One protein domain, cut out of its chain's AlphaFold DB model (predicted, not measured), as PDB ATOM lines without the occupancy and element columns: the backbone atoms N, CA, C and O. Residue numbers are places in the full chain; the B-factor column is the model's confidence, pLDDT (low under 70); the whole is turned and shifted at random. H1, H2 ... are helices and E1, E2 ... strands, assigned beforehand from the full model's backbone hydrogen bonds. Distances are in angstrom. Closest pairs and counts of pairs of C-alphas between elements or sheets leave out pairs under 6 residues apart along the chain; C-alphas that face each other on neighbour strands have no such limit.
ATOM      1  N   SER A  11      11.997  17.219 106.833       95.06
ATOM      2  CA  SER A  11      11.461  17.661 108.123       95.06
ATOM      3  C   SER A  11      12.584  18.031 109.074       95.06
ATOM      4  O   SER A  11      13.575  17.313 109.180       95.06
ATOM      5  N   GLN A  12      12.373  19.118 109.803       94.00
ATOM      6  CA  GLN A  12      13.272  19.587 110.845       94.00
ATOM      7  C   GLN A  12      12.647  19.328 112.212       94.00
ATOM      8  O   GLN A  12      11.427  19.408 112.378       94.00
ATOM      9  N   PHE A  13      13.482  19.026 113.196       95.31
ATOM     10  CA  PHE A  13      13.066  18.922 114.589       95.31
ATOM     11  C   PHE A  13      13.283  20.262 115.280       95.31
ATOM     12  O   PHE A  13      14.298  20.921 115.077       95.31
ATOM     13  N   GLY A  14      12.333  20.668 116.108       93.88
ATOM     14  CA  GLY A  14      12.515  21.820 116.975       93.88
ATOM     15  C   GLY A  14      11.491  21.834 118.096       93.88
ATOM     16  O   GLY A  14      10.919  20.804 118.443       93.88
ATOM     17  N   ARG A  15      11.300  22.998 118.718       93.38
ATOM     18  CA  ARG A  15      10.562  23.104 119.982       93.38
ATOM     19  C   ARG A  15       9.611  24.289 119.962       93.38
ATOM     20  O   ARG A  15       9.996  25.372 119.528       93.38
ATOM     21  N   SER A  16       8.401  24.106 120.481       89.62
ATOM     22  CA  SER A  16       7.508  25.221 120.808       89.62
ATOM     23  C   SER A  16       7.730  25.620 122.262       89.62
ATOM     24  O   SER A  16       7.849  24.749 123.121       89.62
ATOM     25  N   HIS A  17       7.857  26.919 122.528       85.44
ATOM     26  CA  HIS A  17       8.108  27.452 123.872       85.44
ATOM     27  C   HIS A  17       7.595  28.895 124.009       85.44
ATOM     28  O   HIS A  17       8.254  29.759 124.586       85.44
ATOM     29  N   THR A  18       6.423  29.164 123.432       84.62
ATOM     30  CA  THR A  18       5.834  30.506 123.348       84.62
ATOM     31  C   THR A  18       4.557  30.580 124.180       84.62
ATOM     32  O   THR A  18       3.698  29.710 124.075       84.62
ATOM     33  N   HIS A  19       4.438  31.633 124.987       81.44
ATOM     34  CA  HIS A  19       3.203  31.994 125.688       81.44
ATOM     35  C   HIS A  19       2.298  32.852 124.797       81.44
ATOM     36  O   HIS A  19       2.780  33.504 123.869       81.44
ATOM     37  N   HIS A  20       1.005  32.927 125.112       77.12
ATOM     38  CA  HIS A  20       0.120  33.903 124.471       77.12
ATOM     39  C   HIS A  20       0.575  35.348 124.759       77.12
ATOM     40  O   HIS A  20       1.243  35.644 125.755       77.12
ATOM     41  N   ARG A  21       0.237  36.276 123.860       76.81
ATOM     42  CA  ARG A  21       0.588  37.692 124.025       76.81
ATOM     43  C   ARG A  21      -0.201  38.276 125.207       76.81
ATOM     44  O   ARG A  21      -1.403  38.070 125.285       76.81
ATOM     45  N   GLY A  22       0.479  38.965 126.127       77.81
ATOM     46  CA  GLY A  22      -0.127  39.579 127.324       77.81
ATOM     47  C   GLY A  22       0.008  38.776 128.627       77.81
ATOM     48  O   GLY A  22       0.012  39.372 129.695       77.81
ATOM     49  N   VAL A  23       0.233  37.457 128.569       75.31
ATOM     50  CA  VAL A  23       0.396  36.609 129.778       75.31
ATOM     51  C   VAL A  23       1.860  36.431 130.215       75.31
ATOM     52  O   VAL A  23       2.155  35.819 131.236       75.31
ATOM     53  N   ALA A  24       2.802  36.980 129.445       63.69
ATOM     54  CA  ALA A  24       4.246  36.817 129.643       63.69
ATOM     55  C   ALA A  24       4.901  37.945 130.470       63.69
ATOM     56  O   ALA A  24       6.092  38.222 130.300       63.69
ATOM     57  N   GLY A  25       4.142  38.610 131.344       69.12
ATOM     58  CA  GLY A  25       4.677  39.586 132.297       69.12
ATOM     59  C   GLY A  25       5.425  38.915 133.458       69.12
ATOM     60  O   GLY A  25       4.996  37.886 133.985       69.12
ATOM     61  N   GLY A  26       6.561  39.488 133.864       69.81
ATOM     62  CA  GLY A  26       7.282  39.108 135.087       69.81
ATOM     63  C   GLY A  26       7.716  37.634 135.165       69.81
ATOM     64  O   GLY A  26       8.456  37.131 134.317       69.81
ATOM     65  N   ARG A  27       7.265  36.935 136.218       68.88
ATOM     66  CA  ARG A  27       7.731  35.599 136.652       68.88
ATOM     67  C   ARG A  27       7.432  34.458 135.665       68.88
ATOM     68  O   ARG A  27       8.058  33.400 135.738       68.88
ATOM     69  N   TRP A  28       6.500  34.659 134.733       73.31
ATOM     70  CA  TRP A  28       5.996  33.614 133.831       73.31
ATOM     71  C   TRP A  28       6.776  33.508 132.517       73.31
ATOM     72  O   TRP A  28       6.781  32.450 131.888       73.31
ATOM     73  N   LYS A  29       7.551  34.541 132.151       71.00
ATOM     74  CA  LYS A  29       8.338  34.596 130.904       71.00
ATOM     75  C   LYS A  29       9.324  33.428 130.742       71.00
ATOM     76  O   LYS A  29       9.615  33.026 129.621       71.00
ATOM     77  N   LYS A  30       9.825  32.859 131.847       76.06
ATOM     78  CA  LYS A  30      10.790  31.740 131.852       76.06
ATOM     79  C   LYS A  30      10.155  30.354 132.051       76.06
ATOM     80  O   LYS A  30      10.867  29.361 131.972       76.06
ATOM     81  N   ARG A  31       8.837  30.272 132.281       82.31
ATOM     82  CA  ARG A  31       8.111  29.023 132.595       82.31
ATOM     83  C   ARG A  31       7.406  28.371 131.398       82.31
ATOM     84  O   ARG A  31       6.641  27.435 131.591       82.31
ATOM     85  N   ALA A  32       7.622  28.849 130.170       86.62
ATOM     86  CA  ALA A  32       7.005  28.235 128.992       86.62
ATOM     87  C   ALA A  32       7.468  26.779 128.837       86.62
ATOM     88  O   ALA A  32       8.672  26.508 128.771       86.62
ATOM     89  N   GLN A  33       6.519  25.844 128.756       88.44
ATOM     90  CA  GLN A  33       6.833  24.439 128.531       88.44
ATOM     91  C   GLN A  33       7.451  24.261 127.141       88.44
ATOM     92  O   GLN A  33       6.944  24.773 126.144       88.44
ATOM     93  N   LYS A  34       8.558  23.514 127.075       90.81
ATOM     94  CA  LYS A  34       9.249  23.209 125.821       90.81
ATOM     95  C   LYS A  34       8.732  21.891 125.253       90.81
ATOM     96  O   LYS A  34       9.249  20.835 125.615       90.81
ATOM     97  N   THR A  35       7.766  21.944 124.347       92.88
ATOM     98  CA  THR A  35       7.244  20.748 123.671       92.88
ATOM     99  C   THR A  35       8.012  20.468 122.381       92.88
ATOM    100  O   THR A  35       8.357  21.390 121.637       92.88
ATOM    101  N   GLN A  36       8.330  19.193 122.130       94.94
ATOM    102  CA  GLN A  36       8.979  18.767 120.886       94.94
ATOM    103  C   GLN A  36       7.996  18.893 119.720       94.94
ATOM    104  O   GLN A  36       6.827  18.528 119.840       94.94
ATOM    105  N   ARG A  37       8.465  19.404 118.581       94.19
ATOM    106  CA  ARG A  37       7.668  19.561 117.363       94.19
ATOM    107  C   ARG A  37       8.482  19.168 116.138       94.19
ATOM    108  O   ARG A  37       9.644  19.539 115.994       94.19
ATOM    109  N   VAL A  38       7.826  18.477 115.210       95.00
ATOM    110  CA  VAL A  38       8.367  18.196 113.877       95.00
ATOM    111  C   VAL A  38       7.822  19.228 112.890       95.00
ATOM    112  O   VAL A  38       6.612  19.327 112.677       95.00
ATOM    113  N   PHE A  39       8.712  19.993 112.267       93.69
ATOM    114  CA  PHE A  39       8.396  20.945 111.207       93.69
ATOM    115  C   PHE A  39       8.480  20.243 109.855       93.69
ATOM    116  O   PHE A  39       9.567  19.939 109.364       93.69
ATOM    117  N   LYS A  40       7.323  19.959 109.253       93.69
ATOM    118  CA  LYS A  40       7.241  19.327 107.931       93.69
ATOM    119  C   LYS A  40       7.406  20.380 106.823       93.69
ATOM    120  O   LYS A  40       6.789  21.441 106.918       93.69
ATOM    121  N   PRO A  41       8.188  20.103 105.762       94.81
ATOM    122  CA  PRO A  41       8.245  20.981 104.600       94.81
ATOM    123  C   PRO A  41       6.907  20.965 103.845       94.81
ATOM    124  O   PRO A  41       6.250  19.925 103.756       94.81
ATOM    125  N   ASN A  42       6.527  22.102 103.255       95.12
ATOM    126  CA  ASN A  42       5.364  22.189 102.369       95.12
ATOM    127  C   ASN A  42       5.723  21.606 100.993       95.12
ATOM    128  O   ASN A  42       6.229  22.315 100.123       95.12
ATOM    129  N   LEU A  43       5.545  20.291 100.846       95.38
ATOM    130  CA  LEU A  43       5.821  19.546  99.620       95.38
ATOM    131  C   LEU A  43       4.526  19.305  98.844       95.38
ATOM    132  O   LEU A  43       3.551  18.814  99.404       95.38
ATOM    133  N   GLN A  44       4.558  19.573  97.543       94.56
ATOM    134  CA  GLN A  44       3.455  19.353  96.612       94.56
ATOM    135  C   GLN A  44       3.880  18.358  95.533       94.56
ATOM    136  O   GLN A  44       5.034  18.360  95.097       94.56
ATOM    137  N   ALA A  45       2.964  17.483  95.120       94.19
ATOM    138  CA  ALA A  45       3.218  16.517  94.056       94.19
ATOM    139  C   ALA A  45       2.985  17.174  92.691       94.19
ATOM    140  O   ALA A  45       1.873  17.608  92.400       94.19
ATOM    141  N   ILE A  46       4.025  17.248  91.862       92.88
ATOM    142  CA  ILE A  46       3.996  17.912  90.555       92.88
ATOM    143  C   ILE A  46       4.644  17.021  89.503       92.88
ATOM    144  O   ILE A  46       5.606  16.308  89.784       92.88
ATOM    145  N   SER A  47       4.112  17.093  88.287       93.94
ATOM    146  CA  SER A  47       4.692  16.467  87.104       93.94
ATOM    147  C   SER A  47       5.748  17.382  86.480       93.94
ATOM    148  O   SER A  47       5.436  18.494  86.045       93.94
ATOM    149  N   ILE A  48       6.995  16.919  86.449       93.81
ATOM    150  CA  ILE A  48       8.118  17.585  85.781       93.81
ATOM    151  C   ILE A  48       8.499  16.835  84.509       93.81
ATOM    152  O   ILE A  48       8.251  15.633  84.400       93.81
ATOM    153  N   MET A  49       9.101  17.548  83.564       91.94
ATOM    154  CA  MET A  49       9.698  16.968  82.367       91.94
ATOM    155  C   MET A  49      11.207  16.815  82.590       91.94
ATOM    156  O   MET A  49      11.910  17.804  82.783       91.94
ATOM    157  N   GLU A  50      11.698  15.577  82.584       88.06
ATOM    158  CA  GLU A  50      13.125  15.245  82.683       88.06
ATOM    159  C   GLU A  50      13.486  14.261  81.571       88.06
ATOM    160  O   GLU A  50      12.858  13.208  81.452       88.06
ATOM    161  N   GLY A  51      14.473  14.596  80.732       83.75
ATOM    162  CA  GLY A  51      14.933  13.704  79.658       83.75
ATOM    163  C   GLY A  51      13.824  13.282  78.682       83.75
ATOM    164  O   GLY A  51      13.792  12.135  78.248       83.75
ATOM    165  N   GLY A  52      12.865  14.173  78.409       87.31
ATOM    166  CA  GLY A  52      11.719  13.896  77.533       87.31
ATOM    167  C   GLY A  52      10.617  13.027  78.156       87.31
ATOM    168  O   GLY A  52       9.632  12.732  77.487       87.31
ATOM    169  N   ARG A  53      10.737  12.633  79.432       91.06
ATOM    170  CA  ARG A  53       9.717  11.851  80.148       91.06
ATOM    171  C   ARG A  53       9.045  12.683  81.234       91.06
ATOM    172  O   ARG A  53       9.676  13.507  81.897       91.06
ATOM    173  N   VAL A  54       7.751  12.441  81.434       92.81
ATOM    174  CA  VAL A  54       6.973  13.072  82.505       92.81
ATOM    175  C   VAL A  54       7.112  12.249  83.781       92.81
ATOM    176  O   VAL A  54       6.805  11.059  83.803       92.81
ATOM    177  N   LYS A  55       7.554  12.888  84.865       93.50
ATOM    178  CA  LYS A  55       7.783  12.248  86.165       93.50
ATOM    179  C   LYS A  55       7.059  13.004  87.268       93.50
ATOM    180  O   LYS A  55       7.194  14.220  87.392       93.50
ATOM    181  N   LYS A  56       6.319  12.284  88.113       93.56
ATOM    182  CA  LYS A  56       5.640  12.856  89.283       93.56
ATOM    183  C   LYS A  56       6.593  12.877  90.479       93.56
ATOM    184  O   LYS A  56       7.018  11.827  90.955       93.56
ATOM    185  N   VAL A  57       6.921  14.064  90.980       93.62
ATOM    186  CA  VAL A  57       7.864  14.263  92.093       93.62
ATOM    187  C   VAL A  57       7.285  15.179  93.171       93.62
ATOM    188  O   VAL A  57       6.373  15.965  92.918       93.62
ATOM    189  N   LYS A  58       7.822  15.094  94.393       94.81
ATOM    190  CA  LYS A  58       7.484  16.010  95.493       94.81
ATOM    191  C   LYS A  58       8.450  17.191  95.502       94.81
ATOM    192  O   LYS A  58       9.652  17.010  95.692       94.81
ATOM    193  N   ILE A  59       7.928  18.400  95.329       95.00
ATOM    194  CA  ILE A  59       8.711  19.642  95.291       95.00
ATOM    195  C   ILE A  59       8.175  20.617  96.339       95.00
ATOM    196  O   ILE A  59       6.973  20.675  96.590       95.00
ATOM    197  N   ALA A  60       9.067  21.382  96.965       95.62
ATOM    198  CA  ALA A  60       8.696  22.404  97.932       95.62
ATOM    199  C   ALA A  60       8.066  23.639  97.262       95.62
ATOM    200  O   ALA A  60       8.482  24.059  96.181       95.62
ATOM    201  N   THR A  61       7.087  24.262  97.919       94.38
ATOM    202  CA  THR A  61       6.346  25.417  97.371       94.38
ATOM    203  C   THR A  61       7.227  26.612  97.009       94.38
ATOM    204  O   THR A  61       6.932  27.317  96.046       94.38
ATOM    205  N   ASP A  62       8.335  26.832  97.713       94.81
ATOM    206  CA  ASP A  62       9.277  27.906  97.385       94.81
ATOM    207  C   ASP A  62      10.029  27.652  96.071       94.81
ATOM    208  O   ASP A  62      10.226  28.581  95.289       94.81
ATOM    209  N   VAL A  63      10.361  26.391  95.776       94.50
ATOM    210  CA  VAL A  63      10.948  26.001  94.486       94.50
ATOM    211  C   VAL A  63       9.929  26.194  93.367       94.50
ATOM    212  O   VAL A  63      10.261  26.768  92.334       94.50
ATOM    213  N   ILE A  64       8.670  25.802  93.585       93.06
ATOM    214  CA  ILE A  64       7.583  26.015  92.612       93.06
ATOM    215  C   ILE A  64       7.419  27.508  92.317       93.06
ATOM    216  O   ILE A  64       7.301  27.913  91.160       93.06
ATOM    217  N   LYS A  65       7.440  28.339  93.364       93.56
ATOM    218  CA  LYS A  65       7.365  29.797  93.240       93.56
ATOM    219  C   LYS A  65       8.539  30.348  92.429       93.56
ATOM    220  O   LYS A  65       8.317  31.187  91.560       93.56
ATOM    221  N   ARG A  66       9.760  29.861  92.678       94.19
ATOM    222  CA  ARG A  66      10.965  30.270  91.943       94.19
ATOM    223  C   ARG A  66      10.888  29.892  90.466       94.19
ATOM    224  O   ARG A  66      11.046  30.767  89.634       94.19
ATOM    225  N   VAL A  67      10.507  28.656  90.144       93.31
ATOM    226  CA  VAL A  67      10.331  28.198  88.752       93.31
ATOM    227  C   VAL A  67       9.319  29.065  88.001       93.31
ATOM    228  O   VAL A  67       9.583  29.507  86.886       93.31
ATOM    229  N   LYS A  68       8.170  29.374  88.620       91.38
ATOM    230  CA  LYS A  68       7.173  30.276  88.019       91.38
ATOM    231  C   LYS A  68       7.723  31.687  87.802       91.38
ATOM    232  O   LYS A  68       7.380  32.317  86.805       91.38
ATOM    233  N   LYS A  69       8.548  32.187  88.725       92.19
ATOM    234  CA  LYS A  69       9.209  33.490  88.603       92.19
ATOM    235  C   LYS A  69      10.236  33.489  87.469       92.19
ATOM    236  O   LYS A  69      10.193  34.388  86.643       92.19
ATOM    237  N   ASP A  70      11.077  32.462  87.373       91.88
ATOM    238  CA  ASP A  70      12.095  32.342  86.325       91.88
ATOM    239  C   ASP A  70      11.447  32.312  84.930       91.88
ATOM    240  O   ASP A  70      11.849  33.067  84.047       91.88
ATOM    241  N   LEU A  71      10.350  31.557  84.767       89.62
ATOM    242  CA  LEU A  71       9.536  31.567  83.541       89.62
ATOM    243  C   LEU A  71       8.984  32.968  83.225       89.62
ATOM    244  O   LEU A  71       9.033  33.422  82.082       89.62
ATOM    245  N   ARG A  72       8.502  33.685  84.249       88.25
ATOM    246  CA  ARG A  72       8.042  35.078  84.133       88.25
ATOM    247  C   ARG A  72       9.154  36.088  83.934       88.25
ATOM    248  O   ARG A  72       8.847  37.195  83.523       88.25
ATOM    249  N   GLU A  73      10.421  35.750  84.105       89.25
ATOM    250  CA  GLU A  73      11.564  36.642  83.847       89.25
ATOM    251  C   GLU A  73      12.365  36.226  82.604       89.25
ATOM    252  O   GLU A  73      13.251  36.957  82.183       89.25
ATOM    253  N   GLY A  74      12.041  35.083  81.988       83.19
ATOM    254  CA  GLY A  74      12.763  34.557  80.824       83.19
ATOM    255  C   GLY A  74      14.082  33.875  81.197       83.19
ATOM    256  O   GLY A  74      14.895  33.565  80.331       83.19
ATOM    257  N   ARG A  75      14.301  33.619  82.489       88.25
ATOM    258  CA  ARG A  75      15.465  32.889  82.994       88.25
ATOM    259  C   ARG A  75      15.228  31.390  82.855       88.25
ATOM    260  O   ARG A  75      14.095  30.921  82.957       88.25
ATOM    261  N   LYS A  76      16.303  30.624  82.655       86.19
ATOM    262  CA  LYS A  76      16.227  29.157  82.585       86.19
ATOM    263  C   LYS A  76      15.848  28.602  83.968       86.19
ATOM    264  O   LYS A  76      16.630  28.777  84.904       86.19
ATOM    265  N   PRO A  77      14.674  27.962  84.129       88.62
ATOM    266  CA  PRO A  77      14.267  27.423  85.417       88.62
ATOM    267  C   PRO A  77      15.071  26.166  85.761       88.62
ATOM    268  O   PRO A  77      15.491  25.418  84.881       88.62
ATOM    269  N   VAL A  78      15.218  25.898  87.061       86.75
ATOM    270  CA  VAL A  78      15.935  24.713  87.580       86.75
ATOM    271  C   VAL A  78      15.259  23.399  87.166       86.75
ATOM    272  O   VAL A  78      15.929  22.388  86.986       86.75
ATOM    273  N   VAL A  79      13.932  23.406  87.012       89.44
ATOM    274  CA  VAL A  79      13.147  22.265  86.520       89.44
ATOM    275  C   VAL A  79      12.095  22.732  85.523       89.44
ATOM    276  O   VAL A  79      11.527  23.817  85.671       89.44
ATOM    277  N   GLN A  80      11.801  21.891  84.533       88.88
ATOM    278  CA  GLN A  80      10.730  22.129  83.570       88.88
ATOM    279  C   GLN A  80       9.430  21.502  84.073       88.88
ATOM    280  O   GLN A  80       9.372  20.317  84.407       88.88
ATOM    281  N   LEU A  81       8.372  22.309  84.147       88.50
ATOM    282  CA  LEU A  81       7.037  21.823  84.489       88.50
ATOM    283  C   LEU A  81       6.435  21.119  83.271       88.50
ATOM    284  O   LEU A  81       6.488  21.664  82.173       88.50
ATOM    285  N   ALA A  82       5.827  19.946  83.468       88.31
ATOM    286  CA  ALA A  82       5.143  19.239  82.381       88.31
ATOM    287  C   ALA A  82       3.910  20.011  81.883       88.31
ATOM    288  O   ALA A  82       3.579  19.974  80.703       88.31
ATOM    289  N   TYR A  83       3.253  20.742  82.788       87.00
ATOM    290  CA  TYR A  83       2.070  21.539  82.493       87.00
ATOM    291  C   TYR A  83       2.247  22.957  83.042       87.00
ATOM    292  O   TYR A  83       2.585  23.144  84.214       87.00
ATOM    293  N   LEU A  84       2.007  23.958  82.194       84.69
ATOM    294  CA  LEU A  84       1.952  25.371  82.572       84.69
ATOM    295  C   LEU A  84       0.491  25.825  82.648       84.69
ATOM    296  O   LEU A  84      -0.354  25.322  81.909       84.69
ATOM    297  N   SER A  85       0.197  26.798  83.515       86.44
ATOM    298  CA  SER A  85      -1.097  27.486  83.495       86.44
ATOM    299  C   SER A  85      -1.239  28.331  82.227       86.44
ATOM    300  O   SER A  85      -0.234  28.793  81.685       86.44
ATOM    301  N   GLU A  86      -2.473  28.573  81.783       88.25
ATOM    302  CA  GLU A  86      -2.760  29.329  80.553       88.25
ATOM    303  C   GLU A  86      -2.070  30.701  80.519       88.25
ATOM    304  O   GLU A  86      -1.432  31.054  79.529       88.25
ATOM    305  N   ASP A  87      -2.075  31.434  81.634       86.12
ATOM    306  CA  ASP A  87      -1.402  32.739  81.723       86.12
ATOM    307  C   ASP A  87       0.108  32.636  81.483       86.12
ATOM    308  O   ASP A  87       0.709  33.472  80.809       86.12
ATOM    309  N   LEU A  88       0.739  31.588  82.020       84.19
ATOM    310  CA  LEU A  88       2.170  31.366  81.842       84.19
ATOM    311  C   LEU A  88       2.482  30.910  80.415       84.19
ATOM    312  O   LEU A  88       3.509  31.317  79.880       84.19
ATOM    313  N   LYS A  89       1.599  30.127  79.778       87.62
ATOM    314  CA  LYS A  89       1.737  29.769  78.358       87.62
ATOM    315  C   LYS A  89       1.734  31.020  77.478       87.62
ATOM    316  O   LYS A  89       2.629  31.162  76.651       87.62
ATOM    317  N   LYS A  90       0.796  31.950  77.705       89.06
ATOM    318  CA  LYS A  90       0.710  33.225  76.969       89.06
ATOM    319  C   LYS A  90       1.985  34.061  77.113       89.06
ATOM    320  O   LYS A  90       2.520  34.522  76.111       89.06
ATOM    321  N   ILE A  91       2.503  34.201  78.338       88.19
ATOM    322  CA  ILE A  91       3.733  34.966  78.620       88.19
ATOM    323  C   ILE A  91       4.963  34.335  77.950       88.19
ATOM    324  O   ILE A  91       5.816  35.036  77.411       88.19
ATOM    325  N   VAL A  92       5.087  33.007  78.000       87.38
ATOM    326  CA  VAL A  92       6.220  32.312  77.373       87.38
ATOM    327  C   VAL A  92       6.129  32.403  75.846       87.38
ATOM    328  O   VAL A  92       7.148  32.627  75.194       87.38
ATOM    329  N   ALA A  93       4.926  32.285  75.276       87.94
ATOM    330  CA  ALA A  93       4.696  32.419  73.841       87.94
ATOM    331  C   ALA A  93       5.020  33.831  73.329       87.94
ATOM    332  O   ALA A  93       5.776  33.954  72.367       87.94
ATOM    333  N   SER A  94       4.532  34.882  74.004       88.81
ATOM    334  CA  SER A  94       4.792  36.275  73.607       88.81
ATOM    335  C   SER A  94       6.282  36.617  73.624       88.81
ATOM    336  O   SER A  94       6.784  37.322  72.750       88.81
ATOM    337  N   ARG A  95       7.031  36.063  74.578       85.81
ATOM    338  CA  ARG A  95       8.485  36.235  74.623       85.81
ATOM    339  C   ARG A  95       9.223  35.453  73.562       85.81
ATOM    340  O   ARG A  95      10.196  35.960  73.016       85.81
ATOM    341  N   LYS A  96       8.775  34.234  73.262       86.00
ATOM    342  CA  LYS A  96       9.364  33.440  72.183       86.00
ATOM    343  C   LYS A  96       9.228  34.172  70.845       86.00
ATOM    344  O   LYS A  96      10.209  34.220  70.113       86.00
ATOM    345  N   SER A  97       8.078  34.804  70.579       86.31
ATOM    346  CA  SER A  97       7.892  35.650  69.391       86.31
ATOM    347  C   SER A  97       8.753  36.917  69.407       86.31
ATOM    348  O   SER A  97       9.288  37.295  68.372       86.31
ATOM    349  N   GLN A  98       8.938  37.558  70.569       85.50
ATOM    350  CA  GLN A  98       9.833  38.720  70.691       85.50
ATOM    351  C   GLN A  98      11.299  38.345  70.428       85.50
ATOM    352  O   GLN A  98      11.997  39.067  69.723       85.50
ATOM    353  N   MET A  99      11.762  37.201  70.944       81.06
ATOM    354  CA  MET A  99      13.122  36.711  70.699       81.06
ATOM    355  C   MET A  99      13.359  36.341  69.232       81.06
ATOM    356  O   MET A  99      14.436  36.625  68.726       81.06
ATOM    357  N   SER A 100      12.384  35.735  68.546       74.12
ATOM    358  CA  SER A 100      12.526  35.382  67.124       74.12
ATOM    359  C   SER A 100      12.462  36.580  66.181       74.12
ATOM    360  O   SER A 100      12.955  36.486  65.071       74.12
TER     361      SER A 100
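What this domain is: This is residues 11 to 100 of the 103 residues of the protein "50S ribosomal protein L28" of Candidatus Roizmanbacteria bacterium RIFCSPHIGHO2_02_FULL_43_11 (UniProt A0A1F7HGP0). A long hairpin arm, E1 and E2 with a wide loop at its tip, sticks out from a body in which a second hairpin, E3 and E4, and the helix H1 open as a V from the join between E4 and H1. The link after H1 folds back across the V to E3, where residues 80 to 81 pair with residues 48 to 49, and then leads to H2 at the end of the body away from the arm. The printed part has 90 residues with four named strands and two named helices in the order E1, E2, E3, E4, H1, H2, a mixed class. Each hairpin is an antiparallel sheet of two strands. The whole is extended, with a radius of gyration of the C-alphas of 21.8 A and spans of 70 by 27 by 19 A.

How they stand to each other: E1, residues 12 to 16, and E2, residues 35 to 39, form an antiparallel hairpin at 142 degrees, with N 14 and O 37 within hydrogen-bond range at 2.9 A. E3, residues 43 to 50, and E4, residues 53 to 60, form an antiparallel hairpin at 150 degrees, with N 46 and O 57 within hydrogen-bond range at 2.9 A. E2 and E3 are apart. H1, residues 61 to 73, follows E4 directly; the closest C-alphas of E3 and H1, those of Leu 43 and Thr 61, are 6.3 A apart. H1, with residues 71 to 72 alone, touches residues 88 to 92 of H2, which is residues 86 to 100; the closest C-alphas, those of Arg 72 and Ile 91, are 7.0 A apart. They run the same way at a steep tilt of 37 degrees, only just past shallow. In H1 and H2 every O i to N i+4 pair is within hydrogen-bond range. H2 is apart from the four strands.

Where its parts are: E1 begins at C-alpha 12, (13.272, 19.587, 110.845), and is 12.8 A long from first to last C-alpha; E2 is 12.5 A. E3 is 18.9 A and bends by 60 degrees at residue 47. E4 is 20.7 A and bends by 56 degrees at residue 56. H1 begins at C-alpha 61, (6.346, 25.417, 97.371), and is 18.3 A long. H2 is 21.2 A and ends at C-alpha 100, (12.526, 35.382, 67.124).

The domain as a whole: The two C-alphas farthest apart, those of Arg 27 and Ser 100, are 69.7 A apart. The printed part has no cut. The links E1 to E2, 18 residues, and H1 to H2, 12 residues, are long; the links E2 to E3, E3 to E4 and E4 to H1 are tight. The mean pLDDT of the printed part is 87.9, and residues 24 to 27 are under 70.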